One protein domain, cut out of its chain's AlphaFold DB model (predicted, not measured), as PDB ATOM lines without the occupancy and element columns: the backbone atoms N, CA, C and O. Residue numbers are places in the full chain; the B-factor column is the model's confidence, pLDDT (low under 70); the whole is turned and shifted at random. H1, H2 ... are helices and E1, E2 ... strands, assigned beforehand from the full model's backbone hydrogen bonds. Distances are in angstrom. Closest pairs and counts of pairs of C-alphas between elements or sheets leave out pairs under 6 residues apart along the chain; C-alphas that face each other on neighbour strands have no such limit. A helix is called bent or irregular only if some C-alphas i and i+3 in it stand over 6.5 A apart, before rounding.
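Overview. This is residues 122 to 328 of the 331 residues of an uncharacterized protein of Herpetosiphon geysericola (UniProt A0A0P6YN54). Three long helices, H1, H2 and H7, lie side by side as a bundle, with H6 crossing H7 and a small sheet, E1, E4 and E5, at one end, packed on by H8. Short helices H4 and H5 pack on H2 near the sheet's end, and at the far end the strand hairpin of E2 and E3 makes a long arm whose tip, residues 250 to 255, sticks out. The printed part has 207 residues, with named elements in the order E1 H1 H2 H3 H4 H5 H6 E2 E3 H7 H8 E4 E5, and is mostly helix; both sheets, E1 E4 E5 and E2 E3, are antiparallel. It is only just loose, close to compact, with a radius of gyration of the C-alphas of 20.3 A and spans of 79 by 35 by 29 A.

Along the chain. Find C-alpha 122 at (248.483, 186.840, 274.114), where E1, residues 122 to 124, begins. Its sheet also holds E4, residues 314 to 319, and E5, residues 325 to 328, which ends at (252.160, 190.647, 265.818). H8 is residues 300 to 310. H2, residues 148 to 176, runs 42.3 A from (217.701, 163.376, 271.345); H7, residues 277 to 297, runs 30.2 A, H1, residues 126 to 143, 26.0 A, and H6, residues 219 to 236, 25.0 A. Look for H3 at 179 to 182, H4 at 185 to 193, H5 at 196 to 206, E2 at 247 to 251 and E3 at 254 to 258. H5 is irregular, C-alphas 201 and 204 being 7.5 A apart, and H8 only just, C-alphas 301 and 304 being 6.7 A apart.

Arrangement. In the sheet, N 123 and O 315 are 2.8 A apart between E1 and E4, and N 318 and O 326 2.8 A between E4 and E5, a hairpin. H8 is on this sheet at a height of 9.8 A; H2 only grazes it with residues 167 to 176. H2 touches H1, its helical hairpin partner, at a shallow tilt of 16 degrees, opposite ways, closest at C-alphas 127 and 164, 4.0 A. H2 touches H7 at 6 degrees, a shallow tilt, the same way, closest at C-alphas 161 and 284, 6.1 A. H6 touches H7 at a steep tilt of 56 degrees, closest at C-alphas 225 and 286, 5.4 A. H5 touches H2, closest at C-alphas 196 and 166, 6.8 A; H4 touches H2, closest at C-alphas 192 and 173, 6.7 A; H3 and H4 only just touch, only at the corner, with 3 pairs of C-alphas within 8 A. In the hairpin E2 and E3, N 256 and O 249 are 2.8 A apart; both strands are apart from H2. Every O i to N i+4 pair is within hydrogen-bond range in H1, H2, H4, H6 and H7, against 5 of 7 in H5 and in H8; H3 is too short for one.

Size, cuts and confidence. The C-alphas farthest apart, Asp 252 and Asp 321, are 79.5 A apart. The printed part has no cut; the links H5 to H6 and E3 to H7 are long. The mean pLDDT of the printed part is 90.8; look at residues 260 to 265 for values under 70.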
ATOM      1  N   LEU A 122     249.136 187.897 274.868       89.50
ATOM      2  CA  LEU A 122     248.483 186.840 274.114       89.50
ATOM      3  C   LEU A 122     246.989 186.869 274.431       89.50
ATOM      4  O   LEU A 122     246.585 186.643 275.571       89.50
ATOM      5  N   LEU A 123     246.173 187.140 273.424       91.25
ATOM      6  CA  LEU A 123     244.725 187.066 273.521       91.25
ATOM      7  C   LEU A 123     244.273 185.690 273.039       91.25
ATOM      8  O   LEU A 123     244.666 185.247 271.961       91.25
ATOM      9  N   GLN A 124     243.414 185.024 273.807       92.12
ATOM     10  CA  GLN A 124     242.658 183.900 273.255       92.12
ATOM     11  C   GLN A 124     241.786 184.406 272.103       92.12
ATOM     12  O   GLN A 124     241.279 185.527 272.164       92.12
ATOM     13  N   ASN A 125     241.604 183.591 271.063       95.38
ATOM     14  CA  ASN A 125     240.722 183.922 269.952       95.38
ATOM     15  C   ASN A 125     239.330 183.292 270.168       95.38
ATOM     16  O   ASN A 125     239.105 182.157 269.736       95.38
ATOM     17  N   PRO A 126     238.370 183.992 270.813       96.81
ATOM     18  CA  PRO A 126     237.030 183.451 271.033       96.81
ATOM     19  C   PRO A 126     236.280 183.164 269.728       96.81
ATOM     20  O   PRO A 126     235.483 182.234 269.696       96.81
ATOM     21  N   TYR A 127     236.538 183.911 268.645       97.88
ATOM     22  CA  TYR A 127     235.933 183.609 267.344       97.88
ATOM     23  C   TYR A 127     236.342 182.209 266.880       97.88
ATOM     24  O   TYR A 127     235.475 181.379 266.620       97.88
ATOM     25  N   ARG A 128     237.650 181.928 266.843       97.06
ATOM     26  CA  ARG A 128     238.172 180.632 266.393       97.06
ATOM     27  C   ARG A 128     237.743 179.493 267.313       97.06
ATOM     28  O   ARG A 128     237.224 178.497 266.822       97.06
ATOM     29  N   LEU A 129     237.881 179.681 268.627       96.94
ATOM     30  CA  LEU A 129     237.498 178.689 269.636       96.94
ATOM     31  C   LEU A 129     236.045 178.229 269.460       96.94
ATOM     32  O   LEU A 129     235.768 177.031 269.389       96.94
ATOM     33  N   TYR A 130     235.109 179.177 269.383       98.38
ATOM     34  CA  TYR A 130     233.694 178.848 269.249       98.38
ATOM     35  C   TYR A 130     233.343 178.361 267.842       98.38
ATOM     36  O   TYR A 130     232.480 177.497 267.700       98.38
ATOM     37  N   MET A 131     234.022 178.851 266.803       98.06
ATOM     38  CA  MET A 131     233.801 178.366 265.444       98.06
ATOM     39  C   MET A 131     234.182 176.886 265.312       98.06
ATOM     40  O   MET A 131     233.370 176.093 264.838       98.06
ATOM     41  N   ASP A 132     235.364 176.507 265.799       97.94
ATOM     42  CA  ASP A 132     235.860 175.128 265.749       97.94
ATOM     43  C   ASP A 132     234.999 174.200 266.607       97.94
ATOM     44  O   ASP A 132     234.535 173.171 266.119       97.94
ATOM     45  N   THR A 133     234.649 174.623 267.827       98.19
ATOM     46  CA  THR A 133     233.714 173.872 268.683       98.19
ATOM     47  C   THR A 133     232.359 173.672 267.989       98.19
ATOM     48  O   THR A 133     231.763 172.600 268.062       98.19
ATOM     49  N   GLY A 134     231.844 174.696 267.300       98.12
ATOM     50  CA  GLY A 134     230.593 174.602 266.546       98.12
ATOM     51  C   GLY A 134     230.668 173.601 265.391       98.12
ATOM     52  O   GLY A 134     229.720 172.843 265.186       98.12
ATOM     53  N   VAL A 135     231.794 173.563 264.671       98.06
ATOM     54  CA  VAL A 135     232.051 172.583 263.604       98.06
ATOM     55  C   VAL A 135     232.153 171.170 264.172       98.06
ATOM     56  O   VAL A 135     231.492 170.273 263.662       98.06
ATOM     57  N   GLU A 136     232.900 170.965 265.255       98.06
ATOM     58  CA  GLU A 136     233.012 169.656 265.909       98.06
ATOM     59  C   GLU A 136     231.642 169.122 266.346       98.06
ATOM     60  O   GLU A 136     231.289 167.978 266.061       98.06
ATOM     61  N   LEU A 137     230.822 169.964 266.983       97.69
ATOM     62  CA  LEU A 137     229.469 169.591 267.398       97.69
ATOM     63  C   LEU A 137     228.548 169.292 266.210       97.69
ATOM     64  O   LEU A 137     227.694 168.412 266.311       97.69
ATOM     65  N   LEU A 138     228.705 170.018 265.100       96.62
ATOM     66  CA  LEU A 138     227.976 169.768 263.860       96.62
ATOM     67  C   LEU A 138     228.343 168.403 263.264       96.62
ATOM     68  O   LEU A 138     227.441 167.651 262.902       96.62
ATOM     69  N   GLU A 139     229.630 168.063 263.199       97.19
ATOM     70  CA  GLU A 139     230.078 166.750 262.718       97.19
ATOM     71  C   GLU A 139     229.571 165.620 263.626       97.19
ATOM     72  O   GLU A 139     228.967 164.666 263.143       97.19
ATOM     73  N   LEU A 140     229.657 165.781 264.950       96.12
ATOM     74  CA  LEU A 140     229.082 164.814 265.895       96.12
ATOM     75  C   LEU A 140     227.558 164.665 265.741       96.12
ATOM     76  O   LEU A 140     227.010 163.577 265.928       96.12
ATOM     77  N   ALA A 141     226.846 165.748 265.413       94.81
ATOM     78  CA  ALA A 141     225.407 165.696 265.170       94.81
ATOM     79  C   ALA A 141     225.066 164.939 263.873       94.81
ATOM     80  O   ALA A 141     224.027 164.273 263.821       94.81
ATOM     81  N   LYS A 142     225.929 165.006 262.848       94.38
ATOM     82  CA  LYS A 142     225.778 164.250 261.591       94.38
ATOM     83  C   LYS A 142     225.888 162.740 261.805       94.38
ATOM     84  O   LYS A 142     225.182 162.004 261.121       94.38
ATOM     85  N   ASP A 143     226.677 162.297 262.783       93.56
ATOM     86  CA  ASP A 143     226.811 160.877 263.150       93.56
ATOM     87  C   ASP A 143     225.605 160.329 263.929       93.56
ATOM     88  O   ASP A 143     225.410 159.115 264.029       93.56
ATOM     89  N   GLN A 144     224.772 161.208 264.495       91.44
ATOM     90  CA  GLN A 144     223.610 160.828 265.302       91.44
ATOM     91  C   GLN A 144     222.334 161.563 264.864       91.44
ATOM     92  O   GLN A 144     221.670 162.210 265.690       91.44
ATOM     93  N   PRO A 145     221.948 161.470 263.579       81.94
ATOM     94  CA  PRO A 145     220.831 162.234 263.059       81.94
ATOM     95  C   PRO A 145     219.532 161.772 263.726       81.94
ATOM     96  O   PRO A 145     219.271 160.580 263.877       81.94
ATOM     97  N   SER A 146     218.680 162.725 264.098       80.50
ATOM     98  CA  SER A 146     217.343 162.474 264.668       80.50
ATOM     99  C   SER A 146     217.302 161.855 266.074       80.50
ATOM    100  O   SER A 146     216.215 161.539 266.561       80.50
ATOM    101  N   SER A 147     218.436 161.706 266.769       87.56
ATOM    102  CA  SER A 147     218.439 161.312 268.183       87.56
ATOM    103  C   SER A 147     218.221 162.525 269.102       87.56
ATOM    104  O   SER A 147     218.479 163.672 268.729       87.56
ATOM    105  N   HIS A 148     217.774 162.299 270.343       87.56
ATOM    106  CA  HIS A 148     217.701 163.376 271.345       87.56
ATOM    107  C   HIS A 148     219.074 164.031 271.581       87.56
ATOM    108  O   HIS A 148     219.176 165.248 271.769       87.56
ATOM    109  N   GLN A 149     220.132 163.219 271.535       91.44
ATOM    110  CA  GLN A 149     221.510 163.679 271.628       91.44
ATOM    111  C   GLN A 149     221.887 164.531 270.411       91.44
ATOM    112  O   GLN A 149     222.355 165.649 270.604       91.44
ATOM    113  N   GLY A 150     221.565 164.094 269.190       90.56
ATOM    114  CA  GLY A 150     221.746 164.861 267.954       90.56
ATOM    115  C   GLY A 150     221.042 166.217 267.999       90.56
ATOM    116  O   GLY A 150     221.659 167.244 267.744       90.56
ATOM    117  N   ASN A 151     219.791 166.266 268.460       89.56
ATOM    118  CA  ASN A 151     219.063 167.529 268.639       89.56
ATOM    119  C   ASN A 151     219.715 168.448 269.685       89.56
ATOM    120  O   ASN A 151     219.644 169.672 269.590       89.56
ATOM    121  N   THR A 152     220.334 167.884 270.721       92.81
ATOM    122  CA  THR A 152     221.081 168.660 271.720       92.81
ATOM    123  C   THR A 152     222.379 169.201 271.138       92.81
ATOM    124  O   THR A 152     222.643 170.390 271.288       92.81
ATOM    125  N   LEU A 153     223.122 168.377 270.398       95.44
ATOM    126  CA  LEU A 153     224.318 168.789 269.667       95.44
ATOM    127  C   LEU A 153     223.997 169.902 268.665       95.44
ATOM    128  O   LEU A 153     224.701 170.906 268.649       95.44
ATOM    129  N   CYS A 154     222.885 169.802 267.929       94.31
ATOM    130  CA  CYS A 154     222.451 170.848 267.006       94.31
ATOM    131  C   CYS A 154     222.240 172.194 267.708       94.31
ATOM    132  O   CYS A 154     222.729 173.230 267.261       94.31
ATOM    133  N   ARG A 155     221.523 172.188 268.835       93.62
ATOM    134  CA  ARG A 155     221.276 173.406 269.620       93.62
ATOM    135  C   ARG A 155     222.577 173.992 270.162       93.62
ATOM    136  O   ARG A 155     222.769 175.202 270.089       93.62
ATOM    137  N   SER A 156     223.477 173.145 270.655       95.50
ATOM    138  CA  SER A 156     224.796 173.566 271.126       95.50
ATOM    139  C   SER A 156     225.639 174.165 269.995       95.50
ATOM    140  O   SER A 156     226.157 175.264 270.161       95.50
ATOM    141  N   ALA A 157     225.718 173.516 268.829       97.00
ATOM    142  CA  ALA A 157     226.462 174.006 267.666       97.00
ATOM    143  C   ALA A 157     225.956 175.379 267.197       97.00
ATOM    144  O   ALA A 157     226.746 176.298 266.987       97.00
ATOM    145  N   PHE A 158     224.630 175.556 267.122       96.12
ATOM    146  CA  PHE A 158     224.005 176.839 266.792       96.12
ATOM    147  C   PHE A 158     224.489 177.973 267.707       96.12
ATOM    148  O   PHE A 158     224.831 179.059 267.236       96.12
ATOM    149  N   PHE A 159     224.578 177.717 269.014       95.31
ATOM    150  CA  PHE A 159     225.097 178.693 269.969       95.31
ATOM    151  C   PHE A 159     226.577 178.979 269.828       95.31
ATOM    152  O   PHE A 159     226.983 180.127 270.013       95.31
ATOM    153  N   GLN A 160     227.370 177.962 269.516       97.81
ATOM    154  CA  GLN A 160     228.793 178.150 269.292       97.81
ATOM    155  C   GLN A 160     229.032 179.053 268.076       97.81
ATOM    156  O   GLN A 160     229.766 180.028 268.189       97.81
ATOM    157  N   PHE A 161     228.305 178.871 266.968       97.88
ATOM    158  CA  PHE A 161     228.409 179.777 265.815       97.88
ATOM    159  C   PHE A 161     228.018 181.227 266.146       97.88
ATOM    160  O   PHE A 161     228.697 182.171 265.746       97.88
ATOM    161  N   LEU A 162     226.957 181.430 266.929       95.88
ATOM    162  CA  LEU A 162     226.566 182.768 267.387       95.88
ATOM    163  C   LEU A 162     227.611 183.399 268.317       95.88
ATOM    164  O   LEU A 162     227.920 184.585 268.185       95.88
ATOM    165  N   SER A 163     228.159 182.604 269.237       96.62
ATOM    166  CA  SER A 163     229.195 183.035 270.181       96.62
ATOM    167  C   SER A 163     230.496 183.363 269.457       96.62
ATOM    168  O   SER A 163     231.166 184.325 269.826       96.62
ATOM    169  N   ALA A 164     230.823 182.636 268.383       98.06
ATOM    170  CA  ALA A 164     231.950 182.947 267.514       98.06
ATOM    171  C   ALA A 164     231.809 184.362 266.948       98.06
ATOM    172  O   ALA A 164     232.708 185.186 267.111       98.06
ATOM    173  N   PHE A 165     230.651 184.688 266.370       97.62
ATOM    174  CA  PHE A 165     230.398 186.015 265.811       97.62
ATOM    175  C   PHE A 165     230.455 187.141 266.854       97.62
ATOM    176  O   PHE A 165     230.997 188.215 266.594       97.62
ATOM    177  N   GLU A 166     229.932 186.908 268.059       96.19
ATOM    178  CA  GLU A 166     230.090 187.861 269.159       96.19
ATOM    179  C   GLU A 166     231.563 188.001 269.581       96.19
ATOM    180  O   GLU A 166     232.043 189.117 269.795       96.19
ATOM    181  N   GLY A 167     232.301 186.889 269.618       97.00
ATOM    182  CA  GLY A 167     233.744 186.843 269.833       97.00
ATOM    183  C   GLY A 167     234.511 187.699 268.827       97.00
ATOM    184  O   GLY A 167     235.338 188.507 269.237       97.00
ATOM    185  N   LEU A 168     234.182 187.608 267.535       97.94
ATOM    186  CA  LEU A 168     234.760 188.447 266.478       97.94
ATOM    187  C   LEU A 168     234.599 189.937 266.795       97.94
ATOM    188  O   LEU A 168     235.574 190.688 266.783       97.94
ATOM    189  N   LEU A 169     233.368 190.368 267.085       97.56
ATOM    190  CA  LEU A 169     233.084 191.770 267.393       97.56
ATOM    191  C   LEU A 169     233.799 192.222 268.665       97.56
ATOM    192  O   LEU A 169     234.311 193.338 268.702       97.56
ATOM    193  N   ASN A 170     233.876 191.369 269.685       96.06
ATOM    194  CA  ASN A 170     234.594 191.678 270.917       96.06
ATOM    195  C   ASN A 170     236.092 191.867 270.666       96.06
ATOM    196  O   ASN A 170     236.655 192.834 271.171       96.06
ATOM    197  N   ILE A 171     236.717 191.027 269.833       96.19
ATOM    198  CA  ILE A 171     238.119 191.216 269.432       96.19
ATOM    199  C   ILE A 171     238.272 192.555 268.693       96.19
ATOM    200  O   ILE A 171     239.151 193.343 269.031       96.19
ATOM    201  N   ILE A 172     237.402 192.863 267.721       96.25
ATOM    202  CA  ILE A 172     237.457 194.137 266.979       96.25
ATOM    203  C   ILE A 172     237.369 195.334 267.932       96.25
ATOM    204  O   ILE A 172     238.141 196.286 267.810       96.25
ATOM    205  N   TYR A 173     236.425 195.295 268.870       95.56
ATOM    206  CA  TYR A 173     236.197 196.372 269.826       95.56
ATOM    207  C   TYR A 173     237.326 196.500 270.844       95.56
ATOM    208  O   TYR A 173     237.625 197.614 271.254       95.56
ATOM    209  N   ASP A 174     237.970 195.408 271.241       92.12
ATOM    210  CA  ASP A 174     239.099 195.467 272.167       92.12
ATOM    211  C   ASP A 174     240.351 196.046 271.484       92.12
ATOM    212  O   ASP A 174     240.948 197.025 271.954       92.12
ATOM    213  N   LEU A 175     240.680 195.522 270.298       93.31
ATOM    214  CA  LEU A 175     241.881 195.900 269.554       93.31
ATOM    215  C   LEU A 175     241.798 197.312 268.978       93.31
ATOM    216  O   LEU A 175     242.724 198.116 269.131       93.31
ATOM    217  N   TYR A 176     240.675 197.638 268.343       94.81
ATOM    218  CA  TYR A 176     240.583 198.792 267.457       94.81
ATOM    219  C   TYR A 176     239.709 199.921 267.984       94.81
ATOM    220  O   TYR A 176     239.411 200.838 267.222       94.81
ATOM    221  N   LEU A 177     239.313 199.921 269.258       94.00
ATOM    222  CA  LEU A 177     238.579 201.056 269.820       94.00
ATOM    223  C   LEU A 177     239.353 202.367 269.638       94.00
ATOM    224  O   LEU A 177     240.554 202.444 269.908       94.00
ATOM    225  N   LYS A 178     238.650 203.427 269.229       93.00
ATOM    226  CA  LYS A 178     239.220 204.776 269.152       93.00
ATOM    227  C   LYS A 178     239.738 205.214 270.526       93.00
ATOM    228  O   LYS A 178     239.019 205.034 271.515       93.00
ATOM    229  N   PRO A 179     240.920 205.859 270.613       90.94
ATOM    230  CA  PRO A 179     241.477 206.319 271.888       90.94
ATOM    231  C   PRO A 179     240.502 207.168 272.715       90.94
ATOM    232  O   PRO A 179     240.365 206.939 273.914       90.94
ATOM    233  N   ALA A 180     239.747 208.062 272.064       90.19
ATOM    234  CA  ALA A 180     238.740 208.907 272.714       90.19
ATOM    235  C   ALA A 180     237.637 208.106 273.434       90.19
ATOM    236  O   ALA A 180     237.125 208.538 274.462       90.19
ATOM    237  N   ILE A 181     237.286 206.925 272.919       91.88
ATOM    238  CA  ILE A 181     236.297 206.038 273.538       91.88
ATOM    239  C   ILE A 181     236.966 205.181 274.608       91.88
ATOM    240  O   ILE A 181     236.427 205.045 275.699       91.88
ATOM    241  N   ARG A 182     238.159 204.641 274.327       89.12
ATOM    242  CA  ARG A 182     238.908 203.774 275.249       89.12
ATOM    243  C   ARG A 182     239.238 204.461 276.579       89.12
ATOM    244  O   ARG A 182     239.229 203.795 277.612       89.12
ATOM    245  N   GLN A 183     239.527 205.762 276.552       88.12
ATOM    246  CA  GLN A 183     239.890 206.549 277.737       88.12
ATOM    247  C   GLN A 183     238.694 206.858 278.656       88.12
ATOM    248  O   GLN A 183     238.881 207.025 279.859       88.12
ATOM    249  N   SER A 184     237.469 206.892 278.122       91.38
ATOM    250  CA  SER A 184     236.248 207.086 278.911       91.38
ATOM    251  C   SER A 184     235.684 205.737 279.345       91.38
ATOM    252  O   SER A 184     235.151 204.992 278.524       91.38
ATOM    253  N   LYS A 185     235.765 205.418 280.643       89.81
ATOM    254  CA  LYS A 185     235.259 204.145 281.185       89.81
ATOM    255  C   LYS A 185     233.794 203.907 280.810       89.81
ATOM    256  O   LYS A 185     233.477 202.831 280.318       89.81
ATOM    257  N   ASP A 186     232.936 204.908 280.981       91.50
ATOM    258  CA  ASP A 186     231.498 204.771 280.737       91.50
ATOM    259  C   ASP A 186     231.190 204.601 279.246       91.50
ATOM    260  O   ASP A 186     230.383 203.752 278.863       91.50
ATOM    261  N   THR A 187     231.874 205.350 278.376       89.94
ATOM    262  CA  THR A 187     231.681 205.243 276.921       89.94
ATOM    263  C   THR A 187     232.224 203.917 276.392       89.94
ATOM    264  O   THR A 187     231.563 203.256 275.592       89.94
ATOM    265  N   ARG A 188     233.395 203.489 276.874       90.75
ATOM    266  CA  ARG A 188     233.990 202.188 276.560       90.75
ATOM    267  C   ARG A 188     233.076 201.047 276.988       90.75
ATOM    268  O   ARG A 188     232.786 200.169 276.182       90.75
ATOM    269  N   ASP A 189     232.611 201.058 278.233       91.25
ATOM    270  CA  ASP A 189     231.725 200.024 278.759       91.25
ATOM    271  C   ASP A 189     230.403 199.985 277.981       91.25
ATOM    272  O   ASP A 189     229.923 198.900 277.658       91.25
ATOM    273  N   THR A 190     229.856 201.148 277.611       91.81
ATOM    274  CA  THR A 190     228.672 201.251 276.743       91.81
ATOM    275  C   THR A 190     228.914 200.601 275.380       91.81
ATOM    276  O   THR A 190     228.091 199.813 274.922       91.81
ATOM    277  N   ALA A 191     230.053 200.883 274.741       91.75
ATOM    278  CA  ALA A 191     230.408 200.319 273.440       91.75
ATOM    279  C   ALA A 191     230.628 198.794 273.502       91.75
ATOM    280  O   ALA A 191     230.111 198.056 272.665       91.75
ATOM    281  N   ILE A 192     231.349 198.307 274.518       90.31
ATOM    282  CA  ILE A 192     231.685 196.883 274.685       90.31
ATOM    283  C   ILE A 192     230.471 196.050 275.118       90.31
ATOM    284  O   ILE A 192     230.356 194.894 274.716       90.31
ATOM    285  N   LYS A 193     229.551 196.598 275.917       91.56
ATOM    286  CA  LYS A 193     228.356 195.874 276.397       91.56
ATOM    287  C   LYS A 193     227.137 196.051 275.491       91.56
ATOM    288  O   LYS A 193     226.076 195.503 275.783       91.56
ATOM    289  N   ALA A 194     227.270 196.815 274.408       92.38
ATOM    290  CA  ALA A 194     226.188 197.024 273.463       92.38
ATOM    291  C   ALA A 194     225.709 195.688 272.850       92.38
ATOM    292  O   ALA A 194     226.527 194.795 272.606       92.38
ATOM    293  N   PRO A 195     224.404 195.553 272.548       91.25
ATOM    294  CA  PRO A 195     223.890 194.419 271.788       91.25
ATOM    295  C   PRO A 195     224.606 194.273 270.442       91.25
ATOM    296  O   PRO A 195     225.057 195.262 269.862       91.25
ATOM    297  N   ILE A 196     224.660 193.048 269.916       91.62
ATOM    298  CA  ILE A 196     225.418 192.720 268.699       91.62
ATOM    299  C   ILE A 196     225.066 193.636 267.512       91.62
ATOM    300  O   ILE A 196     225.965 194.109 266.824       91.62
ATOM    301  N   ASP A 197     223.796 193.973 267.288       89.75
ATOM    302  CA  ASP A 197     223.406 194.848 266.167       89.75
ATOM    303  C   ASP A 197     223.894 196.272 266.340       89.75
ATOM    304  O   ASP A 197     224.327 196.910 265.385       89.75
ATOM    305  N   THR A 198     223.836 196.767 267.575       92.56
ATOM    306  CA  THR A 198     224.396 198.067 267.913       92.56
ATOM    307  C   THR A 198     225.904 198.031 267.712       92.56
ATOM    308  O   THR A 198     226.450 198.973 267.146       92.56
ATOM    309  N   LYS A 199     226.579 196.931 268.076       94.44
ATOM    310  CA  LYS A 199     228.009 196.766 267.797       94.44
ATOM    311  C   LYS A 199     228.308 196.789 266.303       94.44
ATOM    312  O   LYS A 199     229.222 197.504 265.910       94.44
ATOM    313  N   ILE A 200     227.546 196.071 265.475       94.38
ATOM    314  CA  ILE A 200     227.705 196.091 264.011       94.38
ATOM    315  C   ILE A 200     227.511 197.521 263.490       94.38
ATOM    316  O   ILE A 200     228.393 198.065 262.831       94.38
ATOM    317  N   ALA A 201     226.384 198.154 263.820       92.88
ATOM    318  CA  ALA A 201     226.032 199.474 263.303       92.88
ATOM    319  C   ALA A 201     227.033 200.563 263.719       92.88
ATOM    320  O   ALA A 201     227.369 201.432 262.916       92.88
ATOM    321  N   MET A 202     227.524 200.502 264.958       94.88
ATOM    322  CA  MET A 202     228.413 201.514 265.528       94.88
ATOM    323  C   MET A 202     229.897 201.188 265.340       94.88
ATOM    324  O   MET A 202     230.729 202.039 265.648       94.88
ATOM    325  N   ALA A 203     230.257 200.008 264.813       95.50
ATOM    326  CA  ALA A 203     231.655 199.597 264.657       95.50
ATOM    327  C   ALA A 203     232.517 200.652 263.939       95.50
ATOM    328  O   ALA A 203     233.595 200.961 264.445       95.50
ATOM    329  N   PRO A 204     232.072 201.293 262.840       95.19
ATOM    330  CA  PRO A 204     232.900 202.295 262.169       95.19
ATOM    331  C   PRO A 204     233.002 203.630 262.913       95.19
ATOM    332  O   PRO A 204     233.983 204.373 262.796       95.19
ATOM    333  N   ILE A 205     232.000 203.930 263.736       93.94
ATOM    334  CA  ILE A 205     232.011 205.100 264.609       93.94
ATOM    335  C   ILE A 205     232.978 204.857 265.766       93.94
ATOM    336  O   ILE A 205     233.751 205.754 266.102       93.94
ATOM    337  N   TYR A 206     232.985 203.653 266.338       95.00
ATOM    338  CA  TYR A 206     233.735 203.346 267.551       95.00
ATOM    339  C   TYR A 206     235.154 202.835 267.319       95.00
ATOM    340  O   TYR A 206     236.030 203.094 268.148       95.00
ATOM    341  N   CYS A 207     235.417 202.178 266.194       95.38
ATOM    342  CA  CYS A 207     236.699 201.542 265.925       95.38
ATOM    343  C   CYS A 207     237.483 202.265 264.821       95.38
ATOM    344  O   CYS A 207     236.922 202.700 263.819       95.38
ATOM    345  N   ILE A 208     238.802 202.390 264.993       94.38
ATOM    346  CA  ILE A 208     239.720 203.015 264.019       94.38
ATOM    347  C   ILE A 208     239.930 202.165 262.766       94.38
ATOM    348  O   ILE A 208     240.475 202.650 261.780       94.38
ATOM    349  N   CYS A 209     239.550 200.888 262.811       95.25
ATOM    350  CA  CYS A 209     239.882 199.935 261.766       95.25
ATOM    351  C   CYS A 209     238.960 199.974 260.548       95.25
ATOM    352  O   CYS A 209     239.205 199.211 259.624       95.25
ATOM    353  N   PHE A 210     237.927 200.815 260.515       95.88
ATOM    354  CA  PHE A 210     236.983 200.902 259.396       95.88
ATOM    355  C   PHE A 210     237.193 202.174 258.577       95.88
ATOM    356  O   PHE A 210     237.471 203.237 259.128       95.88
ATOM    357  N   SER A 211     237.043 202.060 257.255       84.19
ATOM    358  CA  SER A 211     237.288 203.172 256.323       84.19
ATOM    359  C   SER A 211     236.092 204.107 256.130       84.19
ATOM    360  O   SER A 211     236.268 205.240 255.698       84.19
ATOM    361  N   SER A 212     234.873 203.628 256.377       87.62
ATOM    362  CA  SER A 212     233.623 204.350 256.121       87.62
ATOM    363  C   SER A 212     232.895 204.663 257.423       87.62
ATOM    364  O   SER A 212     233.059 203.954 258.401       87.62
ATOM    365  N   GLU A 213     232.033 205.680 257.448       85.62
ATOM    366  CA  GLU A 213     231.220 205.991 258.642       85.62
ATOM    367  C   GLU A 213     230.106 204.964 258.907       85.62
ATOM    368  O   GLU A 213     229.539 204.908 259.996       85.62
ATOM    369  N   ARG A 214     229.782 204.142 257.904       88.12
ATOM    370  CA  ARG A 214     228.783 203.071 257.976       88.12
ATOM    371  C   ARG A 214     229.322 201.811 257.317       88.12
ATOM    372  O   ARG A 214     229.963 201.903 256.267       88.12
ATOM    373  N   LEU A 215     229.035 200.649 257.897       88.88
ATOM    374  CA  LEU A 215     229.335 199.372 257.255       88.88
ATOM    375  C   LEU A 215     228.428 199.201 256.036       88.88
ATOM    376  O   LEU A 215     227.205 199.236 256.152       88.88
ATOM    377  N   GLN A 216     229.043 199.020 254.873       87.50
ATOM    378  CA  GLN A 216     228.350 198.685 253.634       87.50
ATOM    379  C   GLN A 216     228.371 197.167 253.488       87.50
ATOM    380  O   GLN A 216     229.285 196.612 252.884       87.50
ATOM    381  N   ILE A 217     227.406 196.506 254.120       87.69
ATOM    382  CA  ILE A 217     227.273 195.047 254.095       87.69
ATOM    383  C   ILE A 217     226.311 194.679 252.974       87.69
ATOM    384  O   ILE A 217     225.269 195.320 252.816       87.69
ATOM    385  N   ASN A 218     226.643 193.641 252.206       92.62
ATOM    386  CA  ASN A 218     225.715 193.075 251.232       92.62
ATOM    387  C   ASN A 218     224.350 192.770 251.886       92.62
ATOM    388  O   ASN A 218     224.284 192.056 252.888       92.62
ATOM    389  N   SER A 219     223.265 193.291 251.306       89.31
ATOM    390  CA  SER A 219     221.918 193.179 251.878       89.31
ATOM    391  C   SER A 219     221.492 191.729 252.095       89.31
ATOM    392  O   SER A 219     220.974 191.405 253.156       89.31
ATOM    393  N   THR A 220     221.793 190.835 251.150       93.88
ATOM    394  CA  THR A 220     221.454 189.410 251.250       93.88
ATOM    395  C   THR A 220     222.184 188.736 252.408       93.88
ATOM    396  O   THR A 220     221.564 187.998 253.170       93.88
ATOM    397  N   ILE A 221     223.483 189.008 252.576       94.25
ATOM    398  CA  ILE A 221     224.278 188.465 253.692       94.25
ATOM    399  C   ILE A 221     223.737 188.989 255.027       94.25
ATOM    400  O   ILE A 221     223.571 188.232 255.984       94.25
ATOM    401  N   TYR A 222     223.415 190.282 255.084       93.19
ATOM    402  CA  TYR A 222     222.858 190.890 256.284       93.19
ATOM    403  C   TYR A 222     221.476 190.325 256.638       93.19
ATOM    404  O   TYR A 222     221.201 190.070 257.811       93.19
ATOM    405  N   ASP A 223     220.618 190.074 255.649       92.56
ATOM    406  CA  ASP A 223     219.292 189.495 255.865       92.56
ATOM    407  C   ASP A 223     219.362 188.024 256.311       92.56
ATOM    408  O   ASP A 223     218.646 187.635 257.238       92.56
ATOM    409  N   GLN A 224     220.290 187.229 255.762       93.94
ATOM    410  CA  GLN A 224     220.582 185.873 256.255       93.94
ATOM    411  C   GLN A 224     221.018 185.896 257.727       93.94
ATOM    412  O   GLN A 224     220.475 185.160 258.557       93.94
ATOM    413  N   TYR A 225     221.954 186.783 258.077       94.56
ATOM    414  CA  TYR A 225     222.389 186.970 259.459       94.56
ATOM    415  C   TYR A 225     221.226 187.397 260.372       94.56
ATOM    416  O   TYR A 225     221.058 186.859 261.469       94.56
ATOM    417  N   LYS A 226     220.377 188.327 259.920       92.12
ATOM    418  CA  LYS A 226     219.192 188.762 260.672       92.12
ATOM    419  C   LYS A 226     218.220 187.618 260.934       92.12
ATOM    420  O   LYS A 226     217.669 187.566 262.032       92.12
ATOM    421  N   ALA A 227     218.026 186.705 259.984       91.50
ATOM    422  CA  ALA A 227     217.176 185.533 260.175       91.50
ATOM    423  C   ALA A 227     217.733 184.603 261.272       91.50
ATOM    424  O   ALA A 227     217.013 184.237 262.206       91.50
ATOM    425  N   VAL A 228     219.040 184.313 261.235       93.19
ATOM    426  CA  VAL A 228     219.743 183.549 262.287       93.19
ATOM    427  C   VAL A 228     219.606 184.234 263.651       93.19
ATOM    428  O   VAL A 228     219.276 183.603 264.660       93.19
ATOM    429  N   ARG A 229     219.806 185.552 263.697       90.19
ATOM    430  CA  ARG A 229     219.675 186.351 264.918       90.19
ATOM    431  C   ARG A 229     218.243 186.355 265.460       90.19
ATOM    432  O   ARG A 229     218.055 186.279 266.674       90.19
ATOM    433  N   ALA A 230     217.231 186.457 264.603       88.38
ATOM    434  CA  ALA A 230     215.835 186.415 265.032       88.38
ATOM    435  C   ALA A 230     215.536 185.093 265.755       88.38
ATOM    436  O   ALA A 230     214.972 185.101 266.852       88.38
ATOM    437  N   LEU A 231     216.026 183.975 265.210       88.56
ATOM    438  CA  LEU A 231     215.932 182.669 265.854       88.56
ATOM    439  C   LEU A 231     216.669 182.627 267.204       88.56
ATOM    440  O   LEU A 231     216.101 182.172 268.201       88.56
ATOM    441  N   ARG A 232     217.891 183.175 267.271       89.25
ATOM    442  CA  ARG A 232     218.645 183.341 268.529       89.25
ATOM    443  C   ARG A 232     217.829 184.090 269.572       89.25
ATOM    444  O   ARG A 232     217.758 183.648 270.713       89.25
ATOM    445  N   ASN A 233     217.242 185.226 269.207       86.00
ATOM    446  CA  ASN A 233     216.507 186.071 270.146       86.00
ATOM    447  C   ASN A 233     215.270 185.362 270.684       86.00
ATOM    448  O   ASN A 233     215.017 185.430 271.885       86.00
ATOM    449  N   ASN A 234     214.549 184.643 269.823       82.50
ATOM    450  CA  ASN A 234     213.394 183.857 270.241       82.50
ATOM    451  C   ASN A 234     213.776 182.802 271.281       82.50
ATOM    452  O   ASN A 234     213.049 182.594 272.247       82.50
ATOM    453  N   PHE A 235     214.939 182.175 271.119       81.94
ATOM    454  CA  PHE A 235     215.370 181.112 272.012       81.94
ATOM    455  C   PHE A 235     216.061 181.604 273.288       81.94
ATOM    456  O   PHE A 235     215.662 181.205 274.378       81.94
ATOM    457  N   VAL A 236     217.061 182.487 273.186       82.62
ATOM    458  CA  VAL A 236     217.837 182.977 274.345       82.62
ATOM    459  C   VAL A 236     216.958 183.708 275.350       82.62
ATOM    460  O   VAL A 236     217.148 183.563 276.552       82.62
ATOM    461  N   HIS A 237     215.990 184.482 274.864       82.00
ATOM    462  CA  HIS A 237     215.065 185.209 275.728       82.00
ATOM    463  C   HIS A 237     213.821 184.391 276.092       82.00
ATOM    464  O   HIS A 237     212.924 184.925 276.735       82.00
ATOM    465  N   ALA A 238     213.769 183.109 275.702       81.75
ATOM    466  CA  ALA A 238     212.625 182.223 275.910       81.75
ATOM    467  C   ALA A 238     211.292 182.858 275.464       81.75
ATOM    468  O   ALA A 238     210.261 182.718 276.125       81.75
ATOM    469  N   ASN A 239     211.310 183.580 274.338       83.12
ATOM    470  CA  ASN A 239     210.124 184.250 273.825       83.12
ATOM    471  C   ASN A 239     209.116 183.210 273.321       83.12
ATOM    472  O   ASN A 239     209.449 182.336 272.518       83.12
ATOM    473  N   LEU A 240     207.856 183.359 273.728       80.56
ATOM    474  CA  LEU A 240     206.751 182.578 273.181       80.56
ATOM    475  C   LEU A 240     206.397 183.089 271.784       80.56
ATOM    476  O   LEU A 240     205.676 184.079 271.640       80.56
ATOM    477  N   VAL A 241     206.878 182.392 270.758       81.88
ATOM    478  CA  VAL A 241     206.499 182.651 269.362       81.88
ATOM    479  C   VAL A 241     205.218 181.907 268.999       81.88
ATOM    480  O   VAL A 241     204.912 180.863 269.574       81.88
ATOM    481  N   ASP A 242     204.475 182.398 268.008       79.94
ATOM    482  CA  ASP A 242     203.225 181.756 267.572       79.94
ATOM    483  C   ASP A 242     203.424 180.308 267.111       79.94
ATOM    484  O   ASP A 242     202.546 179.474 267.305       79.94
ATOM    485  N   ALA A 243     204.611 179.964 266.607       79.19
ATOM    486  CA  ALA A 243     204.962 178.589 266.258       79.19
ATOM    487  C   ALA A 243     205.026 177.624 267.455       79.19
ATOM    488  O   ALA A 243     204.978 176.414 267.260       79.19
ATOM    489  N   MET A 244     205.132 178.137 268.685       81.06
ATOM    490  CA  MET A 244     205.043 177.344 269.917       81.06
ATOM    491  C   MET A 244     203.594 177.198 270.409       81.06
ATOM    492  O   MET A 244     203.346 176.508 271.395       81.06
ATOM    493  N   ARG A 245     202.626 177.857 269.756       84.00
ATOM    494  CA  ARG A 245     201.211 177.831 270.133       84.00
ATOM    495  C   ARG A 245     200.453 176.876 269.216       84.00
ATOM    496  O   ARG A 245     200.168 177.194 268.065       84.00
ATOM    497  N   THR A 246     200.064 175.721 269.743       85.06
ATOM    498  CA  THR A 246     199.150 174.810 269.044       85.06
ATOM    499  C   THR A 246     197.712 175.241 269.304       85.06
ATOM    500  O   THR A 246     197.268 175.281 270.453       85.06
ATOM    501  N   ARG A 247     196.965 175.581 268.248       87.81
ATOM    502  CA  ARG A 247     195.540 175.901 268.393       87.81
ATOM    503  C   ARG A 247     194.757 174.603 268.534       87.81
ATOM    504  O   ARG A 247     194.917 173.695 267.726       87.81
ATOM    505  N   ILE A 248     193.902 174.531 269.547       91.62
ATOM    506  CA  ILE A 248     193.043 173.374 269.791       91.62
ATOM    507  C   ILE A 248     191.638 173.719 269.306       91.62
ATOM    508  O   ILE A 248     191.044 174.686 269.782       91.62
ATOM    509  N   VAL A 249     191.108 172.932 268.374       95.19
ATOM    510  CA  VAL A 249     189.721 173.035 267.906       95.19
ATOM    511  C   VAL A 249     188.944 171.837 268.422       95.19
ATOM    512  O   VAL A 249     189.358 170.695 268.241       95.19
ATOM    513  N   LYS A 250     187.810 172.095 269.071       94.62
ATOM    514  CA  LYS A 250     186.856 171.057 269.465       94.62
ATOM    515  C   LYS A 250     185.690 171.073 268.485       94.62
ATOM    516  O   LYS A 250     185.110 172.134 268.268       94.62
ATOM    517  N   LEU A 251     185.374 169.920 267.909       94.25
ATOM    518  CA  LEU A 251     184.221 169.731 267.033       94.25
ATOM    519  C   LEU A 251     183.544 168.419 267.438       94.25
ATOM    520  O   LEU A 251     184.196 167.376 267.488       94.25
ATOM    521  N   ASP A 252     182.265 168.505 267.797       94.00
ATOM    522  CA  ASP A 252     181.510 167.441 268.464       94.00
ATOM    523  C   ASP A 252     182.237 166.911 269.719       94.00
ATOM    524  O   ASP A 252     182.573 167.676 270.626       94.00
ATOM    525  N   THR A 253     182.495 165.602 269.779       92.69
ATOM    526  CA  THR A 253     183.251 164.933 270.850       92.69
ATOM    527  C   THR A 253     184.752 164.834 270.558       92.69
ATOM    528  O   THR A 253     185.499 164.282 271.367       92.69
ATOM    529  N   MET A 254     185.219 165.362 269.422       93.56
ATOM    530  CA  MET A 254     186.597 165.217 268.952       93.56
ATOM    531  C   MET A 254     187.426 166.482 269.206       93.56
ATOM    532  O   MET A 254     186.926 167.609 269.204       93.56
ATOM    533  N   THR A 255     188.729 166.288 269.427       95.31
ATOM    534  CA  THR A 255     189.708 167.367 269.618       95.31
ATOM    535  C   THR A 255     190.749 167.313 268.508       95.31
ATOM    536  O   THR A 255     191.392 166.287 268.307       95.31
ATOM    537  N   PHE A 256     190.935 168.435 267.822       94.44
ATOM    538  CA  PHE A 256     191.884 168.613 266.734       94.44
ATOM    539  C   PHE A 256     192.971 169.597 267.159       94.44
ATOM    540  O   PHE A 256     192.687 170.643 267.747       94.44
ATOM    541  N   LEU A 257     194.219 169.274 266.834       91.00
ATOM    542  CA  LEU A 257     195.350 170.182 266.966       91.00
ATOM    543  C   LEU A 257     195.617 170.789 265.591       91.00
ATOM    544  O   LEU A 257     195.938 170.067 264.651       91.00
ATOM    545  N   LEU A 258     195.455 172.102 265.463       86.06
ATOM    546  CA  LEU A 258     195.808 172.808 264.240       86.06
ATOM    547  C   LEU A 258     197.285 173.185 264.291       86.06
ATOM    548  O   LEU A 258     197.731 173.867 265.223       86.06
ATOM    549  N   GLU A 259     198.028 172.765 263.271       74.50
ATOM    550  CA  GLU A 259     199.405 173.204 263.098       74.50
ATOM    551  C   GLU A 259     199.454 174.720 262.843       74.50
ATOM    552  O   GLU A 259     198.625 175.258 262.099       74.50
ATOM    553  N   PRO A 260     200.413 175.437 263.448       68.75
ATOM    554  CA  PRO A 260     200.613 176.846 263.155       68.75
ATOM    555  C   PRO A 260     200.997 177.043 261.682       68.75
ATOM    556  O   PRO A 260     201.772 176.281 261.102       68.75
ATOM    557  N   THR A 261     200.460 178.100 261.073       65.06
ATOM    558  CA  THR A 261     200.764 178.486 259.692       65.06
ATOM    559  C   THR A 261     202.238 178.889 259.605       65.06
ATOM    560  O   THR A 261     202.676 179.806 260.297       65.06
ATOM    561  N   LYS A 262     203.030 178.183 258.790       62.88
ATOM    562  CA  LYS A 262     204.468 178.448 258.646       62.88
ATOM    563  C   LYS A 262     204.685 179.719 257.821       62.88
ATOM    564  O   LYS A 262     204.397 179.719 256.629       62.88
ATOM    565  N   THR A 263     205.254 180.760 258.416       56.25
ATOM    566  CA  THR A 263     206.018 181.777 257.678       56.25
ATOM    567  C   THR A 263     207.497 181.433 257.826       56.25
ATOM    568  O   THR A 263     207.973 181.181 258.934       56.25
ATOM    569  N   LYS A 264     208.212 181.307 256.705       59.28
ATOM    570  CA  LYS A 264     209.614 180.881 256.678       59.28
ATOM    571  C   LYS A 264     210.439 181.911 255.922       59.28
ATOM    572  O   LYS A 264     210.322 181.995 254.705       59.28
ATOM    573  N   ASP A 265     211.311 182.607 256.638       66.50
ATOM    574  CA  ASP A 265     212.456 183.272 256.024       66.50
ATOM    575  C   ASP A 265     213.633 182.283 256.033       66.50
ATOM    576  O   ASP A 265     213.950 181.695 257.070       66.50
ATOM    577  N   TYR A 266     214.259 182.072 254.870       74.19
ATOM    578  CA  TYR A 266     215.464 181.240 254.690       74.19
ATOM    579  C   TYR A 266     215.377 179.801 255.232       74.19
ATOM    580  O   TYR A 266     216.383 179.224 255.636       74.19
ATOM    581  N   ASP A 267     214.174 179.221 255.263       80.00
ATOM    582  CA  ASP A 267     213.908 177.861 255.758       80.00
ATOM    583  C   ASP A 267     214.317 177.573 257.215       80.00
ATOM    584  O   ASP A 267     214.204 176.433 257.666       80.00
ATOM    585  N   LEU A 268     214.689 178.590 257.996       84.06
ATOM    586  CA  LEU A 268     214.984 178.413 259.413       84.06
ATOM    587  C   LEU A 268     213.720 178.040 260.205       84.06
ATOM    588  O   LEU A 268     212.623 178.547 259.936       84.06
ATOM    589  N   PRO A 269     213.842 177.170 261.224       84.00
ATOM    590  CA  PRO A 269     212.716 176.845 262.073       84.00
ATOM    591  C   PRO A 269     212.410 178.035 262.980       84.00
ATOM    592  O   PRO A 269     213.311 178.697 263.478       84.00
ATOM    593  N   LEU A 270     211.132 178.262 263.281       79.31
ATOM    594  CA  LEU A 270     210.724 179.281 264.257       79.31
ATOM    595  C   LEU A 270     211.042 178.870 265.707       79.31
ATOM    596  O   LEU A 270     211.058 179.709 266.605       79.31
ATOM    597  N   VAL A 271     211.298 177.576 265.931       80.12
ATOM    598  CA  VAL A 271     211.609 176.987 267.236       80.12
ATOM    599  C   VAL A 271     212.918 176.210 267.142       80.12
ATOM    600  O   VAL A 271     213.069 175.317 266.313       80.12
ATOM    601  N   VAL A 272     213.853 176.514 268.039       80.50
ATOM    602  CA  VAL A 272     215.202 175.917 268.070       80.50
ATOM    603  C   VAL A 272     215.203 174.407 268.345       80.50
ATOM    604  O   VAL A 272     216.151 173.720 267.979       80.50
ATOM    605  N   SER A 273     214.130 173.851 268.920       81.38
ATOM    606  CA  SER A 273     213.955 172.392 269.042       81.38
ATOM    607  C   SER A 273     213.920 171.676 267.691       81.38
ATOM    608  O   SER A 273     214.179 170.479 267.641       81.38
ATOM    609  N   ASN A 274     213.608 172.404 266.619       86.69
ATOM    610  CA  ASN A 274     213.461 171.872 265.269       86.69
ATOM    611  C   ASN A 274     214.692 172.190 264.400       86.69
ATOM    612  O   ASN A 274     214.616 172.143 263.169       86.69
ATOM    613  N   LEU A 275     215.820 172.567 265.015       89.81
ATOM    614  CA  LEU A 275     217.088 172.699 264.304       89.81
ATOM    615  C   LEU A 275     217.508 171.348 263.717       89.81
ATOM    616  O   LEU A 275     217.402 170.307 264.357       89.81
ATOM    617  N   SER A 276     217.999 171.398 262.485       91.25
ATOM    618  CA  SER A 276     218.491 170.261 261.719       91.25
ATOM    619  C   SER A 276     219.920 170.568 261.279       91.25
ATOM    620  O   SER A 276     220.347 171.723 261.348       91.25
ATOM    621  N   ILE A 277     220.636 169.563 260.775       94.00
ATOM    622  CA  ILE A 277     221.979 169.742 260.205       94.00
ATOM    623  C   ILE A 277     221.982 170.828 259.119       94.00
ATOM    624  O   ILE A 277     222.799 171.739 259.175       94.00
ATOM    625  N   ALA A 278     220.993 170.826 258.219       92.69
ATOM    626  CA  ALA A 278     220.882 171.836 257.165       92.69
ATOM    627  C   ALA A 278     220.719 173.266 257.722       92.69
ATOM    628  O   ALA A 278     221.292 174.214 257.187       92.69
ATOM    629  N   HIS A 279     219.983 173.433 258.827       93.81
ATOM    630  CA  HIS A 279     219.853 174.738 259.489       93.81
ATOM    631  C   HIS A 279     221.186 175.211 260.103       93.81
ATOM    632  O   HIS A 279     221.438 176.415 260.185       93.81
ATOM    633  N   LEU A 280     222.041 174.282 260.538       95.06
ATOM    634  CA  LEU A 280     223.363 174.590 261.088       95.06
ATOM    635  C   LEU A 280     224.372 174.919 260.002       95.06
ATOM    636  O   LEU A 280     225.116 175.876 260.181       95.06
ATOM    637  N   ASP A 281     224.353 174.202 258.878       95.62
ATOM    638  CA  ASP A 281     225.162 174.549 257.707       95.62
ATOM    639  C   ASP A 281     224.824 175.969 257.227       95.62
ATOM    640  O   ASP A 281     225.720 176.792 257.032       95.62
ATOM    641  N   PHE A 282     223.528 176.302 257.151       95.81
ATOM    642  CA  PHE A 282     223.080 177.665 256.860       95.81
ATOM    643  C   PHE A 282     223.571 178.673 257.910       95.81
ATOM    644  O   PHE A 282     224.084 179.735 257.559       95.81
ATOM    645  N   THR A 283     223.444 178.351 259.201       96.12
ATOM    646  CA  THR A 283     223.881 179.244 260.286       96.12
ATOM    647  C   THR A 283     225.384 179.505 260.222       96.12
ATOM    648  O   THR A 283     225.803 180.661 260.262       96.12
ATOM    649  N   LYS A 284     226.190 178.451 260.063       97.81
ATOM    650  CA  LYS A 284     227.638 178.526 259.857       97.81
ATOM    651  C   LYS A 284     227.968 179.439 258.679       97.81
ATOM    652  O   LYS A 284     228.714 180.399 258.851       97.81
ATOM    653  N   GLN A 285     227.352 179.200 257.522       97.62
ATOM    654  CA  GLN A 285     227.587 179.999 256.322       97.62
ATOM    655  C   GLN A 285     227.210 181.473 256.520       97.62
ATOM    656  O   GLN A 285     227.948 182.356 256.079       97.62
ATOM    657  N   ALA A 286     226.091 181.758 257.188       97.06
ATOM    658  CA  ALA A 286     225.662 183.123 257.478       97.06
ATOM    659  C   ALA A 286     226.653 183.845 258.407       97.06
ATOM    660  O   ALA A 286     227.000 184.999 258.153       97.06
ATOM    661  N   ILE A 287     227.158 183.164 259.446       97.88
ATOM    662  CA  ILE A 287     228.178 183.716 260.347       97.88
ATOM    663  C   ILE A 287     229.504 183.950 259.617       97.88
ATOM    664  O   ILE A 287     230.067 185.039 259.733       97.88
ATOM    665  N   GLU A 288     229.991 182.983 258.837       97.81
ATOM    666  CA  GLU A 288     231.235 183.111 258.066       97.81
ATOM    667  C   GLU A 288     231.139 184.253 257.042       97.81
ATOM    668  O   GLU A 288     232.035 185.093 256.957       97.81
ATOM    669  N   SER A 289     230.017 184.345 256.322       97.62
ATOM    670  CA  SER A 289     229.781 185.385 255.312       97.62
ATOM    671  C   SER A 289     229.699 186.780 255.931       97.62
ATOM    672  O   SER A 289     230.310 187.724 255.429       97.62
ATOM    673  N   MET A 290     228.983 186.919 257.051       97.44
ATOM    674  CA  MET A 290     228.887 188.187 257.774       97.44
ATOM    675  C   MET A 290     230.243 188.604 258.357       97.44
ATOM    676  O   MET A 290     230.630 189.770 258.268       97.44
ATOM    677  N   SER A 291     230.998 187.650 258.909       97.75
ATOM    678  CA  SER A 291     232.356 187.879 259.415       97.75
ATOM    679  C   SER A 291     233.280 188.373 258.301       97.75
ATOM    680  O   SER A 291     233.977 189.375 258.472       97.75
ATOM    681  N   ALA A 292     233.229 187.732 257.129       97.00
ATOM    682  CA  ALA A 292     234.007 188.126 255.961       97.00
ATOM    683  C   ALA A 292     233.657 189.542 255.469       97.00
ATOM    684  O   ALA A 292     234.561 190.320 255.167       97.00
ATOM    685  N   GLU A 293     232.374 189.916 255.433       96.31
ATOM    686  CA  GLU A 293     231.953 191.270 255.046       96.31
ATOM    687  C   GLU A 293     232.412 192.337 256.055       96.31
ATOM    688  O   GLU A 293     232.863 193.409 255.644       96.31
ATOM    689  N   ILE A 294     232.398 192.043 257.362       96.69
ATOM    690  CA  ILE A 294     232.948 192.949 258.385       96.69
ATOM    691  C   ILE A 294     234.452 193.148 258.177       96.69
ATOM    692  O   ILE A 294     234.918 194.288 258.134       96.69
ATOM    693  N   VAL A 295     235.214 192.065 257.999       96.62
ATOM    694  CA  VAL A 295     236.666 192.140 257.760       96.62
ATOM    695  C   VAL A 295     236.963 192.890 256.459       96.62
ATOM    696  O   VAL A 295     237.838 193.754 256.409       96.62
ATOM    697  N   LYS A 296     236.190 192.640 255.400       95.38
ATOM    698  CA  LYS A 296     236.294 193.350 254.120       95.38
ATOM    699  C   LYS A 296     235.997 194.845 254.244       95.38
ATOM    700  O   LYS A 296     236.577 195.626 253.495       95.38
ATOM    701  N   ALA A 297     235.147 195.265 255.176       95.69
ATOM    702  CA  ALA A 297     234.888 196.680 255.436       95.69
ATOM    703  C   ALA A 297     236.032 197.381 256.199       95.69
ATOM    704  O   ALA A 297     236.084 198.614 256.235       95.69
ATOM    705  N   MET A 298     236.966 196.628 256.794       96.06
ATOM    706  CA  MET A 298     238.121 197.206 257.483       96.06
ATOM    707  C   MET A 298     239.084 197.881 256.501       96.06
ATOM    708  O   MET A 298     239.255 197.437 255.360       96.06
ATOM    709  N   HIS A 299     239.770 198.924 256.963       95.25
ATOM    710  CA  HIS A 299     240.849 199.584 256.243       95.25
ATOM    711  C   HIS A 299     241.958 198.576 255.893       95.25
ATOM    712  O   HIS A 299     242.308 197.752 256.748       95.25
ATOM    713  N   PRO A 300     242.540 198.630 254.675       93.31
ATOM    714  CA  PRO A 300     243.524 197.646 254.213       93.31
ATOM    715  C   PRO A 300     244.667 197.382 255.198       93.31
ATOM    716  O   PRO A 300     245.027 196.228 255.407       93.31
ATOM    717  N   THR A 301     245.164 198.433 255.861       91.25
ATOM    718  CA  THR A 301     246.237 198.356 256.870       91.25
ATOM    719  C   THR A 301     245.932 197.406 258.026       91.25
ATOM    720  O   THR A 301     246.839 196.737 258.496       91.25
ATOM    721  N   TYR A 302     244.682 197.326 258.491       94.38
ATOM    722  CA  TYR A 302     244.313 196.424 259.592       94.38
ATOM    723  C   TYR A 302     243.793 195.082 259.083       94.38
ATOM    724  O   TYR A 302     243.946 194.061 259.746       94.38
ATOM    725  N   ARG A 303     243.168 195.083 257.900       94.81
ATOM    726  CA  ARG A 303     242.464 193.929 257.340       94.81
ATOM    727  C   ARG A 303     243.352 192.697 257.222       94.81
ATOM    728  O   ARG A 303     242.918 191.614 257.593       94.81
ATOM    729  N   GLN A 304     244.557 192.847 256.670       92.75
ATOM    730  CA  GLN A 304     245.411 191.699 256.368       92.75
ATOM    731  C   GLN A 304     245.869 190.979 257.641       92.75
ATOM    732  O   GLN A 304     245.756 189.756 257.724       92.75
ATOM    733  N   ASP A 305     246.350 191.730 258.630       92.69
ATOM    734  CA  ASP A 305     246.827 191.161 259.890       92.69
ATOM    735  C   ASP A 305     245.671 190.598 260.713       92.69
ATOM    736  O   ASP A 305     245.789 189.514 261.282       92.69
ATOM    737  N   PHE A 306     244.527 191.286 260.713       95.81
ATOM    738  CA  PHE A 306     243.336 190.810 261.402       95.81
ATOM    739  C   PHE A 306     242.785 189.518 260.792       95.81
ATOM    740  O   PHE A 306     242.494 188.578 261.525       95.81
ATOM    741  N   ALA A 307     242.705 189.424 259.461       95.12
ATOM    742  CA  ALA A 307     242.255 188.211 258.779       95.12
ATOM    743  C   ALA A 307     243.143 187.006 259.128       95.12
ATOM    744  O   ALA A 307     242.630 185.960 259.512       95.12
ATOM    745  N   LYS A 308     244.471 187.181 259.093       93.25
ATOM    746  CA  LYS A 308     245.422 186.137 259.511       93.25
ATOM    747  C   LYS A 308     245.289 185.785 260.992       93.25
ATOM    748  O   LYS A 308     245.455 184.629 261.362       93.25
ATOM    749  N   ALA A 309     245.033 186.770 261.851       93.25
ATOM    750  CA  ALA A 309     244.860 186.544 263.280       93.25
ATOM    751  C   ALA A 309     243.606 185.720 263.594       93.25
ATOM    752  O   ALA A 309     243.646 184.882 264.490       93.25
ATOM    753  N   LEU A 310     242.518 185.908 262.837       94.06
ATOM    754  CA  LEU A 310     241.281 185.145 263.021       94.06
ATOM    755  C   LEU A 310     241.431 183.647 262.728       94.06
ATOM    756  O   LEU A 310     240.661 182.855 263.268       94.06
ATOM    757  N   GLU A 311     242.417 183.259 261.920       92.38
ATOM    758  CA  GLU A 311     242.723 181.860 261.596       92.38
ATOM    759  C   GLU A 311     243.542 181.150 262.688       92.38
ATOM    760  O   GLU A 311     243.742 179.940 262.613       92.38
ATOM    761  N   ARG A 312     244.029 181.881 263.698       91.50
ATOM    762  CA  ARG A 312     244.891 181.351 264.765       91.50
ATOM    763  C   ARG A 312     244.101 181.114 266.047       91.50
ATOM    764  O   ARG A 312     243.208 181.891 266.375       91.50
ATOM    765  N   ASP A 313     244.511 180.127 266.840       89.12
ATOM    766  CA  ASP A 313     243.907 179.843 268.156       89.12
ATOM    767  C   ASP A 313     244.111 180.983 269.170       89.12
ATOM    768  O   ASP A 313     243.324 181.174 270.101       89.12
ATOM    769  N   ALA A 314     245.174 181.765 268.981       90.00
ATOM    770  CA  ALA A 314     245.507 182.912 269.806       90.00
ATOM    771  C   ALA A 314     246.098 184.052 268.964       90.00
ATOM    772  O   ALA A 314     246.723 183.832 267.923       90.00
ATOM    773  N   ILE A 315     245.908 185.279 269.442       92.50
ATOM    774  CA  ILE A 315     246.324 186.516 268.786       92.50
ATOM    775  C   ILE A 315     247.363 187.197 269.670       92.50
ATOM    776  O   ILE A 315     247.078 187.564 270.807       92.50
ATOM    777  N   ILE A 316     248.570 187.381 269.147       91.56
ATOM    778  CA  ILE A 316     249.622 188.126 269.840       91.56
ATOM    779  C   ILE A 316     249.448 189.595 269.497       91.56
ATOM    780  O   ILE A 316     249.353 189.959 268.321       91.56
ATOM    781  N   VAL A 317     249.416 190.437 270.520       93.62
ATOM    782  CA  VAL A 317     249.258 191.877 270.361       93.62
ATOM    783  C   VAL A 317     250.295 192.631 271.162       93.62
ATOM    784  O   VAL A 317     250.689 192.213 272.247       93.62
ATOM    785  N   GLU A 318     250.716 193.765 270.627       92.81
ATOM    786  CA  GLU A 318     251.560 194.722 271.322       92.81
ATOM    787  C   GLU A 318     250.770 195.991 271.613       92.81
ATOM    788  O   GLU A 318     250.175 196.589 270.711       92.81
ATOM    789  N   ARG A 319     250.771 196.409 272.874       88.94
ATOM    790  CA  ARG A 319     250.225 197.685 273.308       88.94
ATOM    791  C   ARG A 319     251.195 198.807 272.945       88.94
ATOM    792  O   ARG A 319     252.347 198.792 273.361       88.94
ATOM    793  N   ILE A 320     250.701 199.796 272.211       87.44
ATOM    794  CA  ILE A 320     251.442 201.010 271.849       87.44
ATOM    795  C   ILE A 320     251.033 202.193 272.740       87.44
ATOM    796  O   ILE A 320     249.977 202.166 273.374       87.44
ATOM    797  N   ASP A 321     251.850 203.250 272.770       79.94
ATOM    798  CA  ASP A 321     251.770 204.365 273.736       79.94
ATOM    799  C   ASP A 321     250.393 205.041 273.837       79.94
ATOM    800  O   ASP A 321     249.981 205.493 274.904       79.94
ATOM    801  N   ASN A 322     249.624 205.068 272.745       74.44
ATOM    802  CA  ASN A 322     248.269 205.632 272.728       74.44
ATOM    803  C   ASN A 322     247.193 204.694 273.326       74.44
ATOM    804  O   ASN A 322     245.994 204.971 273.230       74.44
ATOM    805  N   GLY A 323     247.609 203.570 273.913       76.19
ATOM    806  CA  GLY A 323     246.751 202.533 274.475       76.19
ATOM    807  C   GLY A 323     246.081 201.631 273.439       76.19
ATOM    808  O   GLY A 323     245.169 200.899 273.814       76.19
ATOM    809  N   SER A 324     246.468 201.706 272.162       82.69
ATOM    810  CA  SER A 324     245.994 200.800 271.104       82.69
ATOM    811  C   SER A 324     246.850 199.556 270.995       82.69
ATOM    812  O   SER A 324     247.917 199.472 271.596       82.69
ATOM    813  N   TYR A 325     246.354 198.598 270.221       89.19
ATOM    814  CA  TYR A 325     247.008 197.322 270.008       89.19
ATOM    815  C   TYR A 325     247.395 197.149 268.544       89.19
ATOM    816  O   TYR A 325     246.648 197.531 267.640       89.19
ATOM    817  N   VAL A 326     248.558 196.546 268.324       90.75
ATOM    818  CA  VAL A 326     249.035 196.107 267.012       90.75
ATOM    819  C   VAL A 326     249.181 194.593 267.046       90.75
ATOM    820  O   VAL A 326     249.783 194.053 267.968       90.75
ATOM    821  N   ILE A 327     248.629 193.905 266.050       92.88
ATOM    822  CA  ILE A 327     248.771 192.451 265.924       92.88
ATOM    823  C   ILE A 327     250.206 192.130 265.502       92.88
ATOM    824  O   ILE A 327     250.747 192.757 264.591       92.88
ATOM    825  N   ARG A 328     250.823 191.145 266.154       89.75
ATOM    826  CA  ARG A 328     252.160 190.647 265.818       89.75
ATOM    827  C   ARG A 328     252.067 189.260 265.191       89.75
ATOM    828  O   ARG A 328     251.278 188.412 265.608       89.75
TER     829      ARG A 328